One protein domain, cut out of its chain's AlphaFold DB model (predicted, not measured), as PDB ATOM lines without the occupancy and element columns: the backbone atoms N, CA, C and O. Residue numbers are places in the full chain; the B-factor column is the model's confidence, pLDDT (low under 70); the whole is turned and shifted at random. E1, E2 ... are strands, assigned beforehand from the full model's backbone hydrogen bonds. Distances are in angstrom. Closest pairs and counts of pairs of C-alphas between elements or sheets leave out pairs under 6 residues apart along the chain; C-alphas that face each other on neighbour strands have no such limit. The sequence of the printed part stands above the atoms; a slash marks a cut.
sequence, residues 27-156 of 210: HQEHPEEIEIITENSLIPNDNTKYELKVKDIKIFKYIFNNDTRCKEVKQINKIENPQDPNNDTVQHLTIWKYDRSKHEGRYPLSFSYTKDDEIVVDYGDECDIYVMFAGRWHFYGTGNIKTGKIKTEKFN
ATOM      1  N   HIS A  27     -13.512  59.653  52.863       45.88
ATOM      2  CA  HIS A  27     -13.568  59.073  51.528       45.88
ATOM      3  C   HIS A  27     -12.136  58.746  51.099       45.88
ATOM      4  O   HIS A  27     -11.344  59.632  50.788       45.88
ATOM      5  N   GLN A  28     -11.787  57.468  51.221       56.12
ATOM      6  CA  GLN A  28     -10.422  56.997  51.096       56.12
ATOM      7  C   GLN A  28     -10.095  56.907  49.619       56.12
ATOM      8  O   GLN A  28     -10.479  55.961  48.930       56.12
ATOM      9  N   GLU A  29      -9.407  57.935  49.140       64.75
ATOM     10  CA  GLU A  29      -8.831  57.921  47.812       64.75
ATOM     11  C   GLU A  29      -7.772  56.825  47.719       64.75
ATOM     12  O   GLU A  29      -6.993  56.558  48.639       64.75
ATOM     13  N   HIS A  30      -7.794  56.154  46.574       70.25
ATOM     14  CA  HIS A  30      -6.802  55.170  46.201       70.25
ATOM     15  C   HIS A  30      -5.400  55.798  46.269       70.25
ATOM     16  O   HIS A  30      -5.214  56.881  45.713       70.25
ATOM     17  N   PRO A  31      -4.390  55.150  46.879       80.00
ATOM     18  CA  PRO A  31      -3.034  55.682  46.858       80.00
ATOM     19  C   PRO A  31      -2.545  55.820  45.409       80.00
ATOM     20  O   PRO A  31      -2.567  54.855  44.646       80.00
ATOM     21  N   GLU A  32      -2.083  57.011  45.025       83.38
ATOM     22  CA  GLU A  32      -1.605  57.310  43.660       83.38
ATOM     23  C   GLU A  32      -0.338  56.528  43.260       83.38
ATOM     24  O   GLU A  32       0.102  56.580  42.118       83.38
ATOM     25  N   GLU A  33       0.268  55.816  44.207       88.44
ATOM     26  CA  GLU A  33       1.563  55.147  44.068       88.44
ATOM     27  C   GLU A  33       1.454  53.707  43.556       88.44
ATOM     28  O   GLU A  33       2.478  53.082  43.288       88.44
ATOM     29  N   ILE A  34       0.244  53.151  43.443       92.06
ATOM     30  CA  ILE A  34       0.028  51.760  43.027       92.06
ATOM     31  C   ILE A  34      -0.985  51.682  41.884       92.06
ATOM     32  O   ILE A  34      -2.004  52.370  41.875       92.06
ATOM     33  N   GLU A  35      -0.731  50.781  40.938       94.69
ATOM     34  CA  GLU A  35      -1.692  50.357  39.919       94.69
ATOM     35  C   GLU A  35      -1.967  48.868  40.032       94.69
ATOM     36  O   GLU A  35      -1.055  48.041  39.986       94.69
ATOM     37  N   ILE A  36      -3.245  48.527  40.099       95.56
ATOM     38  CA  ILE A  36      -3.759  47.170  40.083       95.56
ATOM     39  C   ILE A  36      -4.470  46.962  38.753       95.56
ATOM     40  O   ILE A  36      -5.455  47.631  38.433       95.56
ATOM     41  N   ILE A  37      -3.972  46.010  37.972       96.69
ATOM     42  CA  ILE A  37      -4.510  45.659  36.661       96.69
ATOM     43  C   ILE A  37      -5.219  44.316  36.792       96.69
ATOM     44  O   ILE A  37      -4.611  43.315  37.175       96.69
ATOM     45  N   THR A  38      -6.504  44.273  36.452       96.94
ATOM     46  CA  THR A  38      -7.338  43.066  36.540       96.94
ATOM     47  C   THR A  38      -7.760  42.569  35.157       96.94
ATOM     48  O   THR A  38      -7.714  43.294  34.163       96.94
ATOM     49  N   GLU A  39      -8.147  41.296  35.052       95.75
ATOM     50  CA  GLU A  39      -8.752  40.777  33.826       95.75
ATOM     51  C   GLU A  39     -10.058  41.499  33.513       95.75
ATOM     52  O   GLU A  39     -10.885  41.735  34.392       95.75
ATOM     53  N   ASN A  40     -10.264  41.780  32.226       93.00
ATOM     54  CA  ASN A  40     -11.488  42.384  31.704       93.00
ATOM     55  C   ASN A  40     -11.774  43.797  32.241       93.00
ATOM     56  O   ASN A  40     -12.901  44.267  32.105       93.00
ATOM     57  N   SER A  41     -10.775  44.475  32.814       94.56
ATOM     58  CA  SER A  41     -10.829  45.914  33.052       94.56
ATOM     59  C   SER A  41      -9.890  46.646  32.098       94.56
ATOM     60  O   SER A  41      -8.786  46.182  31.808       94.56
ATOM     61  N   LEU A  42     -10.361  47.778  31.574       92.31
ATOM     62  CA  LEU A  42      -9.590  48.663  30.697       92.31
ATOM     63  C   LEU A  42      -8.883  49.774  31.478       92.31
ATOM     64  O   LEU A  42      -8.023  50.451  30.919       92.31
ATOM     65  N   ILE A  43      -9.251  49.964  32.747       93.69
ATOM     66  CA  ILE A  43      -8.729  51.018  33.608       93.69
ATOM     67  C   ILE A  43      -7.941  50.393  34.769       93.69
ATOM     68  O   ILE A  43      -8.419  49.441  35.393       93.69
ATOM     69  N   PRO A  44      -6.727  50.886  35.070       93.62
ATOM     70  CA  PRO A  44      -6.056  50.554  36.321       93.62
ATOM     71  C   PRO A  44      -6.923  50.958  37.517       93.62
ATOM     72  O   PRO A  44      -7.651  51.948  37.442       93.62
ATOM     73  N   ASN A  45      -6.821  50.216  38.622       93.69
ATOM     74  CA  ASN A  45      -7.515  50.528  39.878       93.69
ATOM     75  C   ASN A  45      -9.049  50.618  39.741       93.69
ATOM     76  O   ASN A  45      -9.699  51.451  40.373       93.69
ATOM     77  N   ASP A  46      -9.636  49.754  38.910       94.44
ATOM     78  CA  ASP A  46     -11.087  49.606  38.777       94.44
ATOM     79  C   ASP A  46     -11.724  49.226  40.123       94.44
ATOM     80  O   ASP A  46     -11.690  48.069  40.552       94.44
ATOM     81  N   ASN A  47     -12.312  50.217  40.792       92.88
ATOM     82  CA  ASN A  47     -12.891  50.080  42.126       92.88
ATOM     83  C   ASN A  47     -14.108  49.140  42.179       92.88
ATOM     84  O   ASN A  47     -14.543  48.769  43.264       92.88
ATOM     85  N   THR A  48     -14.639  48.706  41.032       94.12
ATOM     86  CA  THR A  48     -15.689  47.680  40.982       94.12
ATOM     87  C   THR A  48     -15.139  46.270  41.192       94.12
ATOM     88  O   THR A  48     -15.910  45.331  41.381       94.12
ATOM     89  N   LYS A  49     -13.811  46.097  41.146       96.00
ATOM     90  CA  LYS A  49     -13.140  44.790  41.164       96.00
ATOM     91  C   LYS A  49     -12.673  44.354  42.547       96.00
ATOM     92  O   LYS A  49     -12.357  43.172  42.720       96.00
ATOM     93  N   TYR A  50     -12.607  45.270  43.505       95.06
ATOM     94  CA  TYR A  50     -12.115  45.001  44.849       95.06
ATOM     95  C   TYR A  50     -12.728  45.941  45.886       95.06
ATOM     96  O   TYR A  50     -13.144  47.053  45.584       95.06
ATOM     97  N   GLU A  51     -12.690  45.503  47.136       94.69
ATOM     98  CA  GLU A  51     -12.925  46.326  48.316       94.69
ATOM     99  C   GLU A  51     -11.571  46.812  48.863       94.69
ATOM    100  O   GLU A  51     -10.675  46.003  49.125       94.69
ATOM    101  N   LEU A  52     -11.405  48.125  49.045       92.56
ATOM    102  CA  LEU A  52     -10.235  48.702  49.711       92.56
ATOM    103  C   LEU A  52     -10.514  48.836  51.212       92.56
ATOM    104  O   LEU A  52     -11.432  49.540  51.618       92.56
ATOM    105  N   LYS A  53      -9.695  48.185  52.039       91.56
ATOM    106  CA  LYS A  53      -9.681  48.333  53.497       91.56
ATOM    107  C   LYS A  53      -8.390  48.979  53.940       91.56
ATOM    108  O   LYS A  53      -7.312  48.433  53.719       91.56
ATOM    109  N   VAL A  54      -8.504  50.085  54.652       86.81
ATOM    110  CA  VAL A  54      -7.369  50.726  55.308       86.81
ATOM    111  C   VAL A  54      -7.420  50.353  56.780       86.81
ATOM    112  O   VAL A  54      -8.374  50.685  57.478       86.81
ATOM    113  N   LYS A  55      -6.432  49.582  57.242       75.38
ATOM    114  CA  LYS A  55      -6.376  49.148  58.650       75.38
ATOM    115  C   LYS A  55      -5.738  50.198  59.557       75.38
ATOM    116  O   LYS A  55      -6.179  50.353  60.685       75.38
ATOM    117  N   ASP A  56      -4.733  50.899  59.037       74.81
ATOM    118  CA  ASP A  56      -3.939  51.936  59.701       74.81
ATOM    119  C   ASP A  56      -3.551  53.009  58.674       74.81
ATOM    120  O   ASP A  56      -3.709  52.795  57.474       74.81
ATOM    121  N   ILE A  57      -2.947  54.120  59.117       69.19
ATOM    122  CA  ILE A  57      -2.541  55.269  58.274       69.19
ATOM    123  C   ILE A  57      -1.691  54.859  57.048       69.19
ATOM    124  O   ILE A  57      -1.589  55.618  56.087       69.19
ATOM    125  N   LYS A  58      -1.062  53.675  57.059       81.44
ATOM    126  CA  LYS A  58      -0.108  53.245  56.024       81.44
ATOM    127  C   LYS A  58      -0.361  51.871  55.404       81.44
ATOM    128  O   LYS A  58       0.419  51.490  54.535       81.44
ATOM    129  N   ILE A  59      -1.387  51.131  55.841       86.31
ATOM    130  CA  ILE A  59      -1.631  49.761  55.362       86.31
ATOM    131  C   ILE A  59      -2.930  49.722  54.565       86.31
ATOM    132  O   ILE A  59      -4.026  49.777  55.132       86.31
ATOM    133  N   PHE A  60      -2.783  49.563  53.255       91.38
ATOM    134  CA  PHE A  60      -3.871  49.451  52.294       91.38
ATOM    135  C   PHE A  60      -4.056  47.984  51.923       91.38
ATOM    136  O   PHE A  60      -3.137  47.350  51.408       91.38
ATOM    137  N   LYS A  61      -5.235  47.423  52.181       93.31
ATOM    138  CA  LYS A  61      -5.582  46.050  51.816       93.31
ATOM    139  C   LYS A  61      -6.668  46.045  50.748       93.31
ATOM    140  O   LYS A  61      -7.782  46.488  50.990       93.31
ATOM    141  N   TYR A  62      -6.358  45.461  49.605       94.75
ATOM    142  CA  TYR A  62      -7.240  45.302  48.460       94.75
ATOM    143  C   TYR A  62      -7.771  43.878  48.445       94.75
ATOM    144  O   TYR A  62      -7.001  42.933  48.282       94.75
ATOM    145  N   ILE A  63      -9.070  43.710  48.660       96.06
ATOM    146  CA  ILE A  63      -9.731  42.405  48.694       96.06
ATOM    147  C   ILE A  63     -10.485  42.241  47.383       96.06
ATOM    148  O   ILE A  63     -11.443  42.964  47.133       96.06
ATOM    149  N   PHE A  64     -10.042  41.316  46.538       96.81
ATOM    150  CA  PHE A  64     -10.650  41.102  45.232       96.81
ATOM    151  C   PHE A  64     -12.004  40.407  45.364       96.81
ATOM    152  O   PHE A  64     -12.180  39.506  46.186       96.81
ATOM    153  N   ASN A  65     -12.956  40.806  44.521       96.31
ATOM    154  CA  ASN A  65     -14.214  40.080  44.383       96.31
ATOM    155  C   ASN A  65     -13.946  38.661  43.855       96.31
ATOM    156  O   ASN A  65     -12.950  38.422  43.174       96.31
ATOM    157  N   ASN A  66     -14.853  37.720  44.128       90.75
ATOM    158  CA  ASN A  66     -14.651  36.298  43.813       90.75
ATOM    159  C   ASN A  66     -14.387  36.000  42.323       90.75
ATOM    160  O   ASN A  66     -13.764  34.993  41.996       90.75
ATOM    161  N   ASP A  67     -14.886  36.839  41.418       93.06
ATOM    162  CA  ASP A  67     -14.726  36.729  39.966       93.06
ATOM    163  C   ASP A  67     -13.591  37.605  39.409       93.06
ATOM    164  O   ASP A  67     -13.210  37.473  38.239       93.06
ATOM    165  N   THR A  68     -13.013  38.473  40.239       96.06
ATOM    166  CA  THR A  68     -11.898  39.330  39.856       96.06
ATOM    167  C   THR A  68     -10.606  38.532  39.803       96.06
ATOM    168  O   THR A  68     -10.231  37.807  40.720       96.06
ATOM    169  N   ARG A  69      -9.856  38.734  38.721       96.44
ATOM    170  CA  ARG A  69      -8.548  38.119  38.508       96.44
ATOM    171  C   ARG A  69      -7.494  39.205  38.361       96.44
ATOM    172  O   ARG A  69      -7.445  39.877  37.335       96.44
ATOM    173  N   CYS A  70      -6.665  39.400  39.380       96.75
ATOM    174  CA  CYS A  70      -5.562  40.361  39.318       96.75
ATOM    175  C   CYS A  70      -4.432  39.836  38.420       96.75
ATOM    176  O   CYS A  70      -3.908  38.748  38.643       96.75
ATOM    177  N   LYS A  71      -4.052  40.605  37.399       96.50
ATOM    178  CA  LYS A  71      -2.993  40.258  36.443       96.50
ATOM    179  C   LYS A  71      -1.646  40.842  36.818       96.50
ATOM    180  O   LYS A  71      -0.626  40.211  36.556       96.50
ATOM    181  N   GLU A  72      -1.631  42.055  37.348       96.56
ATOM    182  CA  GLU A  72      -0.394  42.790  37.571       96.56
ATOM    183  C   GLU A  72      -0.593  43.861  38.639       96.56
ATOM    184  O   GLU A  72      -1.651  44.486  38.706       96.56
ATOM    185  N   VAL A  73       0.444  44.071  39.446       95.44
ATOM    186  CA  VAL A  73       0.549  45.175  40.401       95.44
ATOM    187  C   VAL A  73       1.819  45.953  40.079       95.44
ATOM    188  O   VAL A  73       2.907  45.367  39.991       95.44
ATOM    189  N   LYS A  74       1.689  47.266  39.892       94.81
ATOM    190  CA  LYS A  74       2.797  48.175  39.579       94.81
ATOM    191  C   LYS A  74       2.912  49.278  40.620       94.81
ATOM    192  O   LYS A  74       1.905  49.700  41.177       94.81
ATOM    193  N   GLN A  75       4.131  49.756  40.833       92.31
ATOM    194  CA  GLN A  75       4.412  50.995  41.546       92.31
ATOM    195  C   GLN A  75       4.504  52.141  40.544       92.31
ATOM    196  O   GLN A  75       5.187  52.011  39.525       92.31
ATOM    197  N   ILE A  76       3.858  53.256  40.857       91.00
ATOM    198  CA  ILE A  76       4.019  54.519  40.151       91.00
ATOM    199  C   ILE A  76       5.023  55.376  40.919       91.00
ATOM    200  O   ILE A  76       4.758  55.814  42.035       91.00
ATOM    201  N   ASN A  77       6.161  55.652  40.287       87.81
ATOM    202  CA  ASN A  77       7.151  56.594  40.790       87.81
ATOM    203  C   ASN A  77       7.074  57.880  39.966       87.81
ATOM    204  O   ASN A  77       7.308  57.857  38.754       87.81
ATOM    205  N   LYS A  78       6.771  59.005  40.619       86.25
ATOM    206  CA  LYS A  78       6.911  60.336  40.019       86.25
ATOM    207  C   LYS A  78       8.369  60.766  40.164       86.25
ATOM    208  O   LYS A  78       8.881  60.870  41.275       86.25
ATOM    209  N   ILE A  79       9.052  60.933  39.039       84.25
ATOM    210  CA  ILE A  79      10.432  61.406  38.986       84.25
ATOM    211  C   ILE A  79      10.372  62.886  38.629       84.25
ATOM    212  O   ILE A  79      10.133  63.242  37.473       84.25
ATOM    213  N   GLU A  80      10.582  63.726  39.637       83.81
ATOM    214  CA  GLU A  80      10.668  65.174  39.465       83.81
ATOM    215  C   GLU A  80      11.886  65.522  38.606       83.81
ATOM    216  O   GLU A  80      12.999  65.035  38.842       83.81
ATOM    217  N   ASN A  81      11.687  66.370  37.597       78.31
ATOM    218  CA  ASN A  81      12.783  66.881  36.791       78.31
ATOM    219  C   ASN A  81      13.409  68.105  37.489       78.31
ATOM    220  O   ASN A  81      12.760  69.148  37.588       78.31
ATOM    221  N   PRO A  82      14.692  68.052  37.903       80.25
ATOM    222  CA  PRO A  82      15.330  69.165  38.608       80.25
ATOM    223  C   PRO A  82      15.440  70.453  37.780       80.25
ATOM    224  O   PRO A  82      15.680  71.521  38.337       80.25
ATOM    225  N   GLN A  83      15.345  70.353  36.449       82.81
ATOM    226  CA  GLN A  83      15.472  71.482  35.524       82.81
ATOM    227  C   GLN A  83      14.118  72.082  35.130       82.81
ATOM    228  O   GLN A  83      14.072  73.243  34.732       82.81
ATOM    229  N   ASP A  84      13.034  71.312  35.245       81.62
ATOM    230  CA  ASP A  84      11.676  71.750  34.933       81.62
ATOM    231  C   ASP A  84      10.677  71.073  35.886       81.62
ATOM    232  O   ASP A  84      10.219  69.964  35.605       81.62
ATOM    233  N   PRO A  85      10.323  71.720  37.010       75.62
ATOM    234  CA  PRO A  85       9.437  71.145  38.023       75.62
ATOM    235  C   PRO A  85       7.987  70.956  37.548       75.62
ATOM    236  O   PRO A  85       7.170  70.447  38.304       75.62
ATOM    237  N   ASN A  86       7.640  71.370  36.322       79.00
ATOM    238  CA  ASN A  86       6.332  71.086  35.724       79.00
ATOM    239  C   ASN A  86       6.349  69.852  34.807       79.00
ATOM    240  O   ASN A  86       5.312  69.493  34.248       79.00
ATOM    241  N   ASN A  87       7.511  69.225  34.612       80.25
ATOM    242  CA  ASN A  87       7.696  68.099  33.704       80.25
ATOM    243  C   ASN A  87       8.121  66.844  34.474       80.25
ATOM    244  O   ASN A  87       9.260  66.376  34.370       80.25
ATOM    245  N   ASP A  88       7.187  66.312  35.257       82.38
ATOM    246  CA  ASP A  88       7.378  65.065  35.987       82.38
ATOM    247  C   ASP A  88       7.329  63.875  35.032       82.38
ATOM    248  O   ASP A  88       6.385  63.693  34.257       82.38
ATOM    249  N   THR A  89       8.342  63.016  35.112       85.00
ATOM    250  CA  THR A  89       8.320  61.742  34.396       85.00
ATOM    251  C   THR A  89       7.699  60.682  35.292       85.00
ATOM    252  O   THR A  89       8.186  60.423  36.391       85.00
ATOM    253  N   VAL A  90       6.639  60.033  34.817       87.19
ATOM    254  CA  VAL A  90       6.003  58.928  35.539       87.19
ATOM    255  C   VAL A  90       6.637  57.608  35.111       87.19
ATOM    256  O   VAL A  90       6.648  57.259  33.931       87.19
ATOM    257  N   GLN A  91       7.173  56.858  36.073       87.94
ATOM    258  CA  GLN A  91       7.715  55.521  35.860       87.94
ATOM    259  C   GLN A  91       6.793  54.472  36.484       87.94
ATOM    260  O   GLN A  91       6.490  54.534  37.672       87.94
ATOM    261  N   HIS A  92       6.416  53.467  35.692       91.69
ATOM    262  CA  HIS A  92       5.621  52.327  36.145       91.69
ATOM    263  C   HIS A  92       6.534  51.110  36.325       91.69
ATOM    264  O   HIS A  92       7.080  50.587  35.350       91.69
ATOM    265  N   LEU A  93       6.705  50.652  37.563       91.19
ATOM    266  CA  LEU A  93       7.556  49.516  37.913       91.19
ATOM    267  C   LEU A  93       6.693  48.311  38.299       91.19
ATOM    268  O   LEU A  93       6.001  48.345  39.309       91.19
ATOM    269  N   THR A  94       6.747  47.228  37.524       94.19
ATOM    270  CA  THR A  94       6.039  45.985  37.866       94.19
ATOM    271  C   THR A  94       6.627  45.353  39.125       94.19
ATOM    272  O   THR A  94       7.804  45.000  39.154       94.19
ATOM    273  N   ILE A  95       5.787  45.177  40.144       93.75
ATOM    274  CA  ILE A  95       6.145  44.566  41.430       93.75
ATOM    275  C   ILE A  95       5.797  43.078  41.401       93.75
ATOM    276  O   ILE A  95       6.623  42.217  41.697       93.75
ATOM    277  N   TRP A  96       4.562  42.785  40.994       96.00
ATOM    278  CA  TRP A  96       4.017  41.439  40.910       96.00
ATOM    279  C   TRP A  96       3.249  41.273  39.603       96.00
ATOM    280  O   TRP A  96       2.574  42.193  39.136       96.00
ATOM    281  N   LYS A  97       3.329  40.080  39.017       96.31
ATOM    282  CA  LYS A  97       2.597  39.718  37.808       96.31
ATOM    283  C   LYS A  97       2.131  38.276  37.903       96.31
ATOM    284  O   LYS A  97       2.891  37.409  38.332       96.31
ATOM    285  N   TYR A  98       0.906  38.032  37.455       95.88
ATOM    286  CA  TYR A  98       0.338  36.699  37.369       95.88
ATOM    287  C   TYR A  98       1.223  35.786  36.519       95.88
ATOM    288  O   TYR A  98       1.565  36.099  35.375       95.88
ATOM    289  N   ASP A  99       1.536  34.628  37.087       94.31
ATOM    290  CA  ASP A  99       2.284  33.565  36.443       94.31
ATOM    291  C   ASP A  99       1.524  32.255  36.644       94.31
ATOM    292  O   ASP A  99       1.407  31.749  37.759       94.31
ATOM    293  N   ARG A 100       1.016  31.691  35.544       94.25
ATOM    294  CA  ARG A 100       0.261  30.431  35.561       94.25
ATOM    295  C   ARG A 100       1.087  29.259  36.109       94.25
ATOM    296  O   ARG A 100       0.504  28.283  36.572       94.25
ATOM    297  N   SER A 101       2.416  29.322  36.034       93.50
ATOM    298  CA  SER A 101       3.293  28.268  36.552       93.50
ATOM    299  C   SER A 101       3.455  28.301  38.078       93.50
ATOM    300  O   SER A 101       3.878  27.305  38.663       93.50
ATOM    301  N   LYS A 102       3.079  29.408  38.737       90.38
ATOM    302  CA  LYS A 102       3.153  29.587  40.193       90.38
ATOM    303  C   LYS A 102       1.795  29.368  40.857       90.38
ATOM    304  O   LYS A 102       0.754  29.545  40.230       90.38
ATOM    305  N   HIS A 103       1.810  28.962  42.129       89.75
ATOM    306  CA  HIS A 103       0.617  28.716  42.958       89.75
ATOM    307  C   HIS A 103      -0.492  27.908  42.266       89.75
ATOM    308  O   HIS A 103      -1.674  28.190  42.466       89.75
ATOM    309  N   GLU A 104      -0.122  26.921  41.442       91.19
ATOM    310  CA  GLU A 104      -1.070  26.085  40.684       91.19
ATOM    311  C   GLU A 104      -1.964  26.899  39.723       91.19
ATOM    312  O   GLU A 104      -3.090  26.523  39.408       91.19
ATOM    313  N   GLY A 105      -1.466  28.050  39.261       91.94
ATOM    314  CA  GLY A 105      -2.172  28.957  38.362       91.94
ATOM    315  C   GLY A 105      -3.284  29.768  39.024       91.94
ATOM    316  O   GLY A 105      -4.090  30.369  38.305       91.94
ATOM    317  N   ARG A 106      -3.341  29.805  40.362       94.06
ATOM    318  CA  ARG A 106      -4.322  30.588  41.121       94.06
ATOM    319  C   ARG A 106      -4.055  32.089  41.009       94.06
ATOM    320  O   ARG A 106      -2.915  32.543  40.962       94.06
ATOM    321  N   TYR A 107      -5.138  32.859  40.999       95.81
ATOM    322  CA  TYR A 107      -5.094  34.313  41.134       95.81
ATOM    323  C   TYR A 107      -5.124  34.697  42.619       95.81
ATOM    324  O   TYR A 107      -5.654  33.928  43.428       95.81
ATOM    325  N   PRO A 108      -4.563  35.858  42.993       96.56
ATOM    326  CA  PRO A 108      -4.603  36.308  44.374       96.56
ATOM    327  C   PRO A 108      -6.022  36.705  44.786       96.56
ATOM    328  O   PRO A 108      -6.785  37.257  43.994       96.56
ATOM    329  N   LEU A 109      -6.348  36.440  46.047       96.12
ATOM    330  CA  LEU A 109      -7.594  36.819  46.712       96.12
ATOM    331  C   LEU A 109      -7.504  38.220  47.309       96.12
ATOM    332  O   LEU A 109      -8.485  38.960  47.348       96.12
ATOM    333  N   SER A 110      -6.324  38.593  47.795       95.12
ATOM    334  CA  SER A 110      -6.089  39.944  48.275       95.12
ATOM    335  C   SER A 110      -4.643  40.364  48.085       95.12
ATOM    336  O   SER A 110      -3.752  39.551  47.845       95.12
ATOM    337  N   PHE A 111      -4.419  41.661  48.180       93.19
ATOM    338  CA  PHE A 111      -3.100  42.261  48.198       93.19
ATOM    339  C   PHE A 111      -3.052  43.275  49.339       93.19
ATOM    340  O   PHE A 111      -4.042  43.948  49.618       93.19
ATOM    341  N   SER A 112      -1.936  43.351  50.052       92.25
ATOM    342  CA  SER A 112      -1.701  44.357  51.086       92.25
ATOM    343  C   SER A 112      -0.440  45.136  50.754       92.25
ATOM    344  O   SER A 112       0.586  44.534  50.453       92.25
ATOM    345  N   TYR A 113      -0.545  46.457  50.813       90.25
ATOM    346  CA  TYR A 113       0.523  47.408  50.557       90.25
ATOM    347  C   TYR A 113       0.789  48.212  51.816       90.25
ATOM    348  O   TYR A 113      -0.110  48.892  52.325       90.25
ATOM    349  N   THR A 114       2.030  48.166  52.275       88.12
ATOM    350  CA  THR A 114       2.558  49.144  53.214       88.12
ATOM    351  C   THR A 114       3.431  50.101  52.431       88.12
ATOM    352  O   THR A 114       4.395  49.676  51.789       88.12
ATOM    353  N   LYS A 115       3.091  51.392  52.487       79.06
ATOM    354  CA  LYS A 115       3.836  52.430  51.775       79.06
ATOM    355  C   LYS A 115       5.341  52.323  52.071       79.06
ATOM    356  O   LYS A 115       5.735  52.346  53.236       79.06
ATOM    357  N   ASP A 116       6.128  52.198  51.002       74.81
ATOM    358  CA  ASP A 116       7.599  52.115  50.968       74.81
ATOM    359  C   ASP A 116       8.271  50.863  51.560       74.81
ATOM    360  O   ASP A 116       9.501  50.825  51.602       74.81
ATOM    361  N   ASP A 117       7.526  49.838  51.988       85.50
ATOM    362  CA  ASP A 117       8.125  48.756  52.788       85.50
ATOM    363  C   ASP A 117       7.823  47.359  52.237       85.50
ATOM    364  O   ASP A 117       8.717  46.645  51.772       85.50
ATOM    365  N   GLU A 118       6.546  46.973  52.230       91.06
ATOM    366  CA  GLU A 118       6.146  45.583  52.027       91.06
ATOM    367  C   GLU A 118       4.891  45.465  51.166       91.06
ATOM    368  O   GLU A 118       3.937  46.240  51.279       91.06
ATOM    369  N   ILE A 119       4.894  44.434  50.329       92.38
ATOM    370  CA  ILE A 119       3.756  43.977  49.552       92.38
ATOM    371  C   ILE A 119       3.503  42.510  49.858       92.38
ATOM    372  O   ILE A 119       4.385  41.670  49.699       92.38
ATOM    373  N   VAL A 120       2.269  42.198  50.242       93.81
ATOM    374  CA  VAL A 120       1.820  40.825  50.483       93.81
ATOM    375  C   VAL A 120       0.734  40.476  49.484       93.81
ATOM    376  O   VAL A 120      -0.295  41.146  49.423       93.81
ATOM    377  N   VAL A 121       0.949  39.415  48.716       95.25
ATOM    378  CA  VAL A 121      -0.000  38.877  47.740       95.25
ATOM    379  C   VAL A 121      -0.571  37.580  48.299       95.25
ATOM    380  O   VAL A 121       0.158  36.621  48.511       95.25
ATOM    381  N   ASP A 122      -1.865  37.557  48.587       94.62
ATOM    382  CA  ASP A 122      -2.539  36.506  49.353       94.62
ATOM    383  C   ASP A 122      -3.339  35.569  48.436       94.62
ATOM    384  O   ASP A 122      -4.189  36.022  47.670       94.62
ATOM    385  N   TYR A 123      -3.101  34.262  48.551       94.06
ATOM    386  CA  TYR A 123      -3.782  33.179  47.827       94.06
ATOM    387  C   TYR A 123      -4.628  32.284  48.758       94.06
ATOM    388  O   TYR A 123      -4.973  31.150  48.409       94.06
ATOM    389  N   GLY A 124      -4.936  32.761  49.966       90.12
ATOM    390  CA  GLY A 124      -5.712  32.091  51.009       90.12
ATOM    391  C   GLY A 124      -4.831  31.349  52.009       90.12
ATOM    392  O   GLY A 124      -4.655  31.779  53.146       90.12
ATOM    393  N   ASP A 125      -4.272  30.214  51.591       88.56
ATOM    394  CA  ASP A 125      -3.421  29.382  52.460       88.56
ATOM    395  C   ASP A 125      -1.938  29.765  52.383       88.56
ATOM    396  O   ASP A 125      -1.160  29.485  53.303       88.56
ATOM    397  N   GLU A 126      -1.558  30.422  51.292       92.00
ATOM    398  CA  GLU A 126      -0.207  30.871  50.990       92.00
ATOM    399  C   GLU A 126      -0.225  32.351  50.636       92.00
ATOM    400  O   GLU A 126      -1.225  32.863  50.132       92.00
ATOM    401  N   CYS A 127       0.893  33.025  50.859       92.69
ATOM    402  CA  CYS A 127       1.110  34.378  50.384       92.69
ATOM    403  C   CYS A 127       2.519  34.539  49.835       92.69
ATOM    404  O   CYS A 127       3.450  33.923  50.340       92.69
ATOM    405  N   ASP A 128       2.678  35.408  48.853       94.00
ATOM    406  CA  ASP A 128       3.979  35.892  48.423       94.00
ATOM    407  C   ASP A 128       4.272  37.231  49.088       94.00
ATOM    408  O   ASP A 128       3.397  38.091  49.197       94.00
ATOM    409  N   ILE A 129       5.512  37.401  49.535       92.50
ATOM    410  CA  ILE A 129       5.978  38.601  50.221       92.50
ATOM    411  C   ILE A 129       7.044  39.264  49.356       92.50
ATOM    412  O   ILE A 129       8.008  38.623  48.930       92.50
ATOM    413  N   TYR A 130       6.877  40.559  49.129       92.81
ATOM    414  CA  TYR A 130       7.810  41.423  48.425       92.81
ATOM    415  C   TYR A 130       8.231  42.553  49.351       92.81
ATOM    416  O   TYR A 130       7.394  43.150  50.020       92.81
ATOM    417  N   VAL A 131       9.521  42.863  49.365       92.25
ATOM    418  CA  VAL A 131      10.088  43.922  50.206       92.25
ATOM    419  C   VAL A 131      10.827  44.937  49.352       92.25
ATOM    420  O   VAL A 131      11.479  44.579  48.365       92.25
ATOM    421  N   MET A 132      10.726  46.205  49.729       86.88
ATOM    422  CA  MET A 132      11.504  47.275  49.125       86.88
ATOM    423  C   MET A 132      12.925  47.252  49.697       86.88
ATOM    424  O   MET A 132      13.140  47.424  50.894       86.88
ATOM    425  N   PHE A 133      13.929  47.064  48.842       84.62
ATOM    426  CA  PHE A 133      15.331  47.148  49.242       84.62
ATOM    427  C   PHE A 133      16.119  47.976  48.230       84.62
ATOM    428  O   PHE A 133      16.118  47.691  47.036       84.62
ATOM    429  N   ALA A 134      16.788  49.026  48.715       84.25
ATOM    430  CA  ALA A 134      17.572  49.952  47.890       84.25
ATOM    431  C   ALA A 134      16.789  50.529  46.685       84.25
ATOM    432  O   ALA A 134      17.330  50.657  45.585       84.25
ATOM    433  N   GLY A 135      15.508  50.859  46.891       83.31
ATOM    434  CA  GLY A 135      14.637  51.444  45.864       83.31
ATOM    435  C   GLY A 135      14.155  50.455  44.797       83.31
ATOM    436  O   GLY A 135      13.719  50.879  43.729       83.31
ATOM    437  N   ARG A 136      14.264  49.143  45.043       85.69
ATOM    438  CA  ARG A 136      13.728  48.096  44.166       85.69
ATOM    439  C   ARG A 136      12.917  47.082  44.958       85.69
ATOM    440  O   ARG A 136      13.295  46.702  46.064       85.69
ATOM    441  N   TRP A 137      11.834  46.603  44.357       90.38
ATOM    442  CA  TRP A 137      11.051  45.505  44.910       90.38
ATOM    443  C   TRP A 137      11.759  44.176  44.696       90.38
ATOM    444  O   TRP A 137      12.188  43.845  43.589       90.38
ATOM    445  N   HIS A 138      11.845  43.398  45.765       91.50
ATOM    446  CA  HIS A 138      12.432  42.075  45.757       91.50
ATOM    447  C   HIS A 138      11.444  41.057  46.299       91.50
ATOM    448  O   HIS A 138      10.847  41.267  47.351       91.50
ATOM    449  N   PHE A 139      11.318  39.926  45.608       91.19
ATOM    450  CA  PHE A 139      10.629  38.772  46.164       91.19
ATOM    451  C   PHE A 139      11.413  38.248  47.370       91.19
ATOM    452  O   PHE A 139      12.597  37.918  47.263       91.19
ATOM    453  N   TYR A 140      10.756  38.217  48.524       89.38
ATOM    454  CA  TYR A 140      11.332  37.756  49.780       89.38
ATOM    455  C   TYR A 140      11.075  36.261  49.996       89.38
ATOM    456  O   TYR A 140      11.962  35.517  50.421       89.38
ATOM    457  N   GLY A 141       9.865  35.800  49.681       89.62
ATOM    458  CA  GLY A 141       9.499  34.396  49.809       89.62
ATOM    459  C   GLY A 141       8.000  34.160  49.869       89.62
ATOM    460  O   GLY A 141       7.205  35.098  49.860       89.62
ATOM    461  N   THR A 142       7.642  32.885  49.995       91.56
ATOM    462  CA  THR A 142       6.254  32.440  50.128       91.56
ATOM    463  C   THR A 142       5.971  32.047  51.578       91.56
ATOM    464  O   THR A 142       6.601  31.146  52.141       91.56
ATOM    465  N   GLY A 143       5.025  32.732  52.210       87.62
ATOM    466  CA  GLY A 143       4.486  32.426  53.528       87.62
ATOM    467  C   GLY A 143       3.311  31.457  53.475       87.62
ATOM    468  O   GLY A 143       2.593  31.371  52.485       87.62
ATOM    469  N   ASN A 144       3.085  30.735  54.569       87.94
ATOM    470  CA  ASN A 144       1.842  30.019  54.822       87.94
ATOM    471  C   ASN A 144       1.073  30.744  55.930       87.94
ATOM    472  O   ASN A 144       1.522  30.784  57.078       87.94
ATOM    473  N   ILE A 145      -0.093  31.290  55.588       77.88
ATOM    474  CA  ILE A 145      -0.864  32.180  56.468       77.88
ATOM    475  C   ILE A 145      -1.359  31.436  57.717       77.88
ATOM    476  O   ILE A 145      -1.345  31.985  58.815       77.88
ATOM    477  N   LYS A 146      -1.731  30.158  57.575       77.94
ATOM    478  CA  LYS A 146      -2.243  29.325  58.678       77.94
ATOM    479  C   LYS A 146      -1.175  28.979  59.714       77.94
ATOM    480  O   LYS A 146      -1.475  28.873  60.899       77.94
ATOM    481  N   THR A 147       0.059  28.749  59.273       78.19
ATOM    482  CA  THR A 147       1.158  28.292  60.142       78.19
ATOM    483  C   THR A 147       2.134  29.400  60.524       78.19
ATOM    484  O   THR A 147       2.982  29.175  61.385       78.19
ATOM    485  N   GLY A 148       2.062  30.563  59.869       77.12
ATOM    486  CA  GLY A 148       3.013  31.664  60.030       77.12
ATOM    487  C   GLY A 148       4.432  31.339  59.545       77.12
ATOM    488  O   GLY A 148       5.367  32.084  59.826       77.12
ATOM    489  N   LYS A 149       4.632  30.212  58.848       78.00
ATOM    490  CA  LYS A 149       5.948  29.798  58.353       78.00
ATOM    491  C   LYS A 149       6.230  30.443  57.007       78.00
ATOM    492  O   LYS A 149       5.415  30.335  56.096       78.00
ATOM    493  N   ILE A 150       7.414  31.029  56.863       80.38
ATOM    494  CA  ILE A 150       7.881  31.614  55.605       80.38
ATOM    495  C   ILE A 150       8.938  30.697  54.996       80.38
ATOM    496  O   ILE A 150       9.958  30.404  55.621       80.38
ATOM    497  N   LYS A 151       8.687  30.234  53.771       81.19
ATOM    498  CA  LYS A 151       9.698  29.638  52.901       81.19
ATOM    499  C   LYS A 151      10.325  30.775  52.113       81.19
ATOM    500  O   LYS A 151       9.770  31.240  51.122       81.19
ATOM    501  N   THR A 152      11.471  31.244  52.576       73.75
ATOM    502  CA  THR A 152      12.257  32.183  51.788       73.75
ATOM    503  C   THR A 152      12.818  31.434  50.584       73.75
ATOM    504  O   THR A 152      13.424  30.366  50.727       73.75
ATOM    505  N   GLU A 153      12.631  31.976  49.377       63.50
ATOM    506  CA  GLU A 153      13.628  31.690  48.349       63.50
ATOM    507  C   GLU A 153      14.950  32.169  48.937       63.50
ATOM    508  O   GLU A 153      14.978  33.190  49.624       63.50
ATOM    509  N   LYS A 154      16.031  31.399  48.774       51.41
ATOM    510  CA  LYS A 154      17.352  31.817  49.247       51.41
ATOM    511  C   LYS A 154      17.688  33.139  48.557       51.41
ATOM    512  O   LYS A 154      18.317  33.130  47.505       51.41
ATOM    513  N   PHE A 155      17.289  34.263  49.153       50.62
ATOM    514  CA  PHE A 155      17.764  35.584  48.805       50.62
ATOM    515  C   PHE A 155      19.263  35.461  48.926       50.62
ATOM    516  O   PHE A 155      19.739  35.159  50.021       50.62
ATOM    517  N   ASN A 156      19.939  35.471  47.777       53.06
ATOM    518  CA  ASN A 156      21.156  34.703  47.563       53.06
ATOM    519  C   ASN A 156      22.176  35.064  48.647       53.06
ATOM    520  O   ASN A 156      22.853  36.087  48.564       53.06
TER     521      ASN A 156
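Overview. This is residues 27 to 156 of the 210 residues of an uncharacterized protein of Theileria orientalis strain Shintoku (UniProt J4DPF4). Two sheets of unequal size make a sandwich, partly face to face: a broad, strongly twisted sheet of seven strands, with a small sheet of three over part of one of its faces. The hairpin E4 and E5 of the small sheet reaches well past the broad sheet, and its tip, residues 80 to 88, makes one end of the longest axis. The printed part has 130 residues with ten named strands, E1 to E10, and no named helix; the class is all strand. The sheet orders are E2 E3 E6 E7 E8 E9 E10 and E1 E4 E5, both antiparallel. The whole is compact, with a radius of gyration of the C-alphas of 15.5 A and spans of 50 by 38 by 31 A.

Arrangement. E1, residues 34 to 38, is antiparallel to E4, residues 70 to 79, with N 35 and O 74 2.9 A apart. E2, residues 50 to 56, and E3, residues 59 to 64, form a hairpin in the other sheet, with N 53 and O 61 2.8 A apart. E4 forms a hairpin with E5, residues 89 to 97, where N 75 and O 93 are 2.8 A apart. E6, residues 110 to 114, is the antiparallel neighbour of E3, with N 62 and O 111 2.8 A apart. E6, E7 of residues 118 to 122, E8 of residues 126 to 133, E9 of residues 136 to 144 and E10 of residues 149 to 152 form a meander, each strand the antiparallel neighbour of the one before; N 112 and O 120, N 121 and O 128, and N 144 and O 149 are each 2.8 A apart, and N 127 and O 143 are 2.9 A apart. Between the sheets, the closest C-alphas of E5 and E9 are those of Ile 95 and Trp 137, 6.1 A apart. The sheets' strands stand at 19 degrees to each other. E1 and E10 are apart.

Along the chain. E1 begins at C-alpha 34, (0.028, 51.760, 43.027). E4 is 26.4 A long and ends at C-alpha 79, (10.432, 61.406, 38.986). E9 measures 24.1 A, E5 23.0 A, E8 22.6 A and E2 18.3 A. E10 ends at C-alpha 152, (12.257, 32.183, 51.788).

Size, cuts and confidence. The C-alphas farthest apart, those of Gln 83 and Thr 147, are 51.7 A apart. The printed part has no cut. The links E1 to E2 and E5 to E6 are long. The mean pLDDT of the printed part is 87.4; residues 27 to 29, 57 and 153 to 156 are under 70.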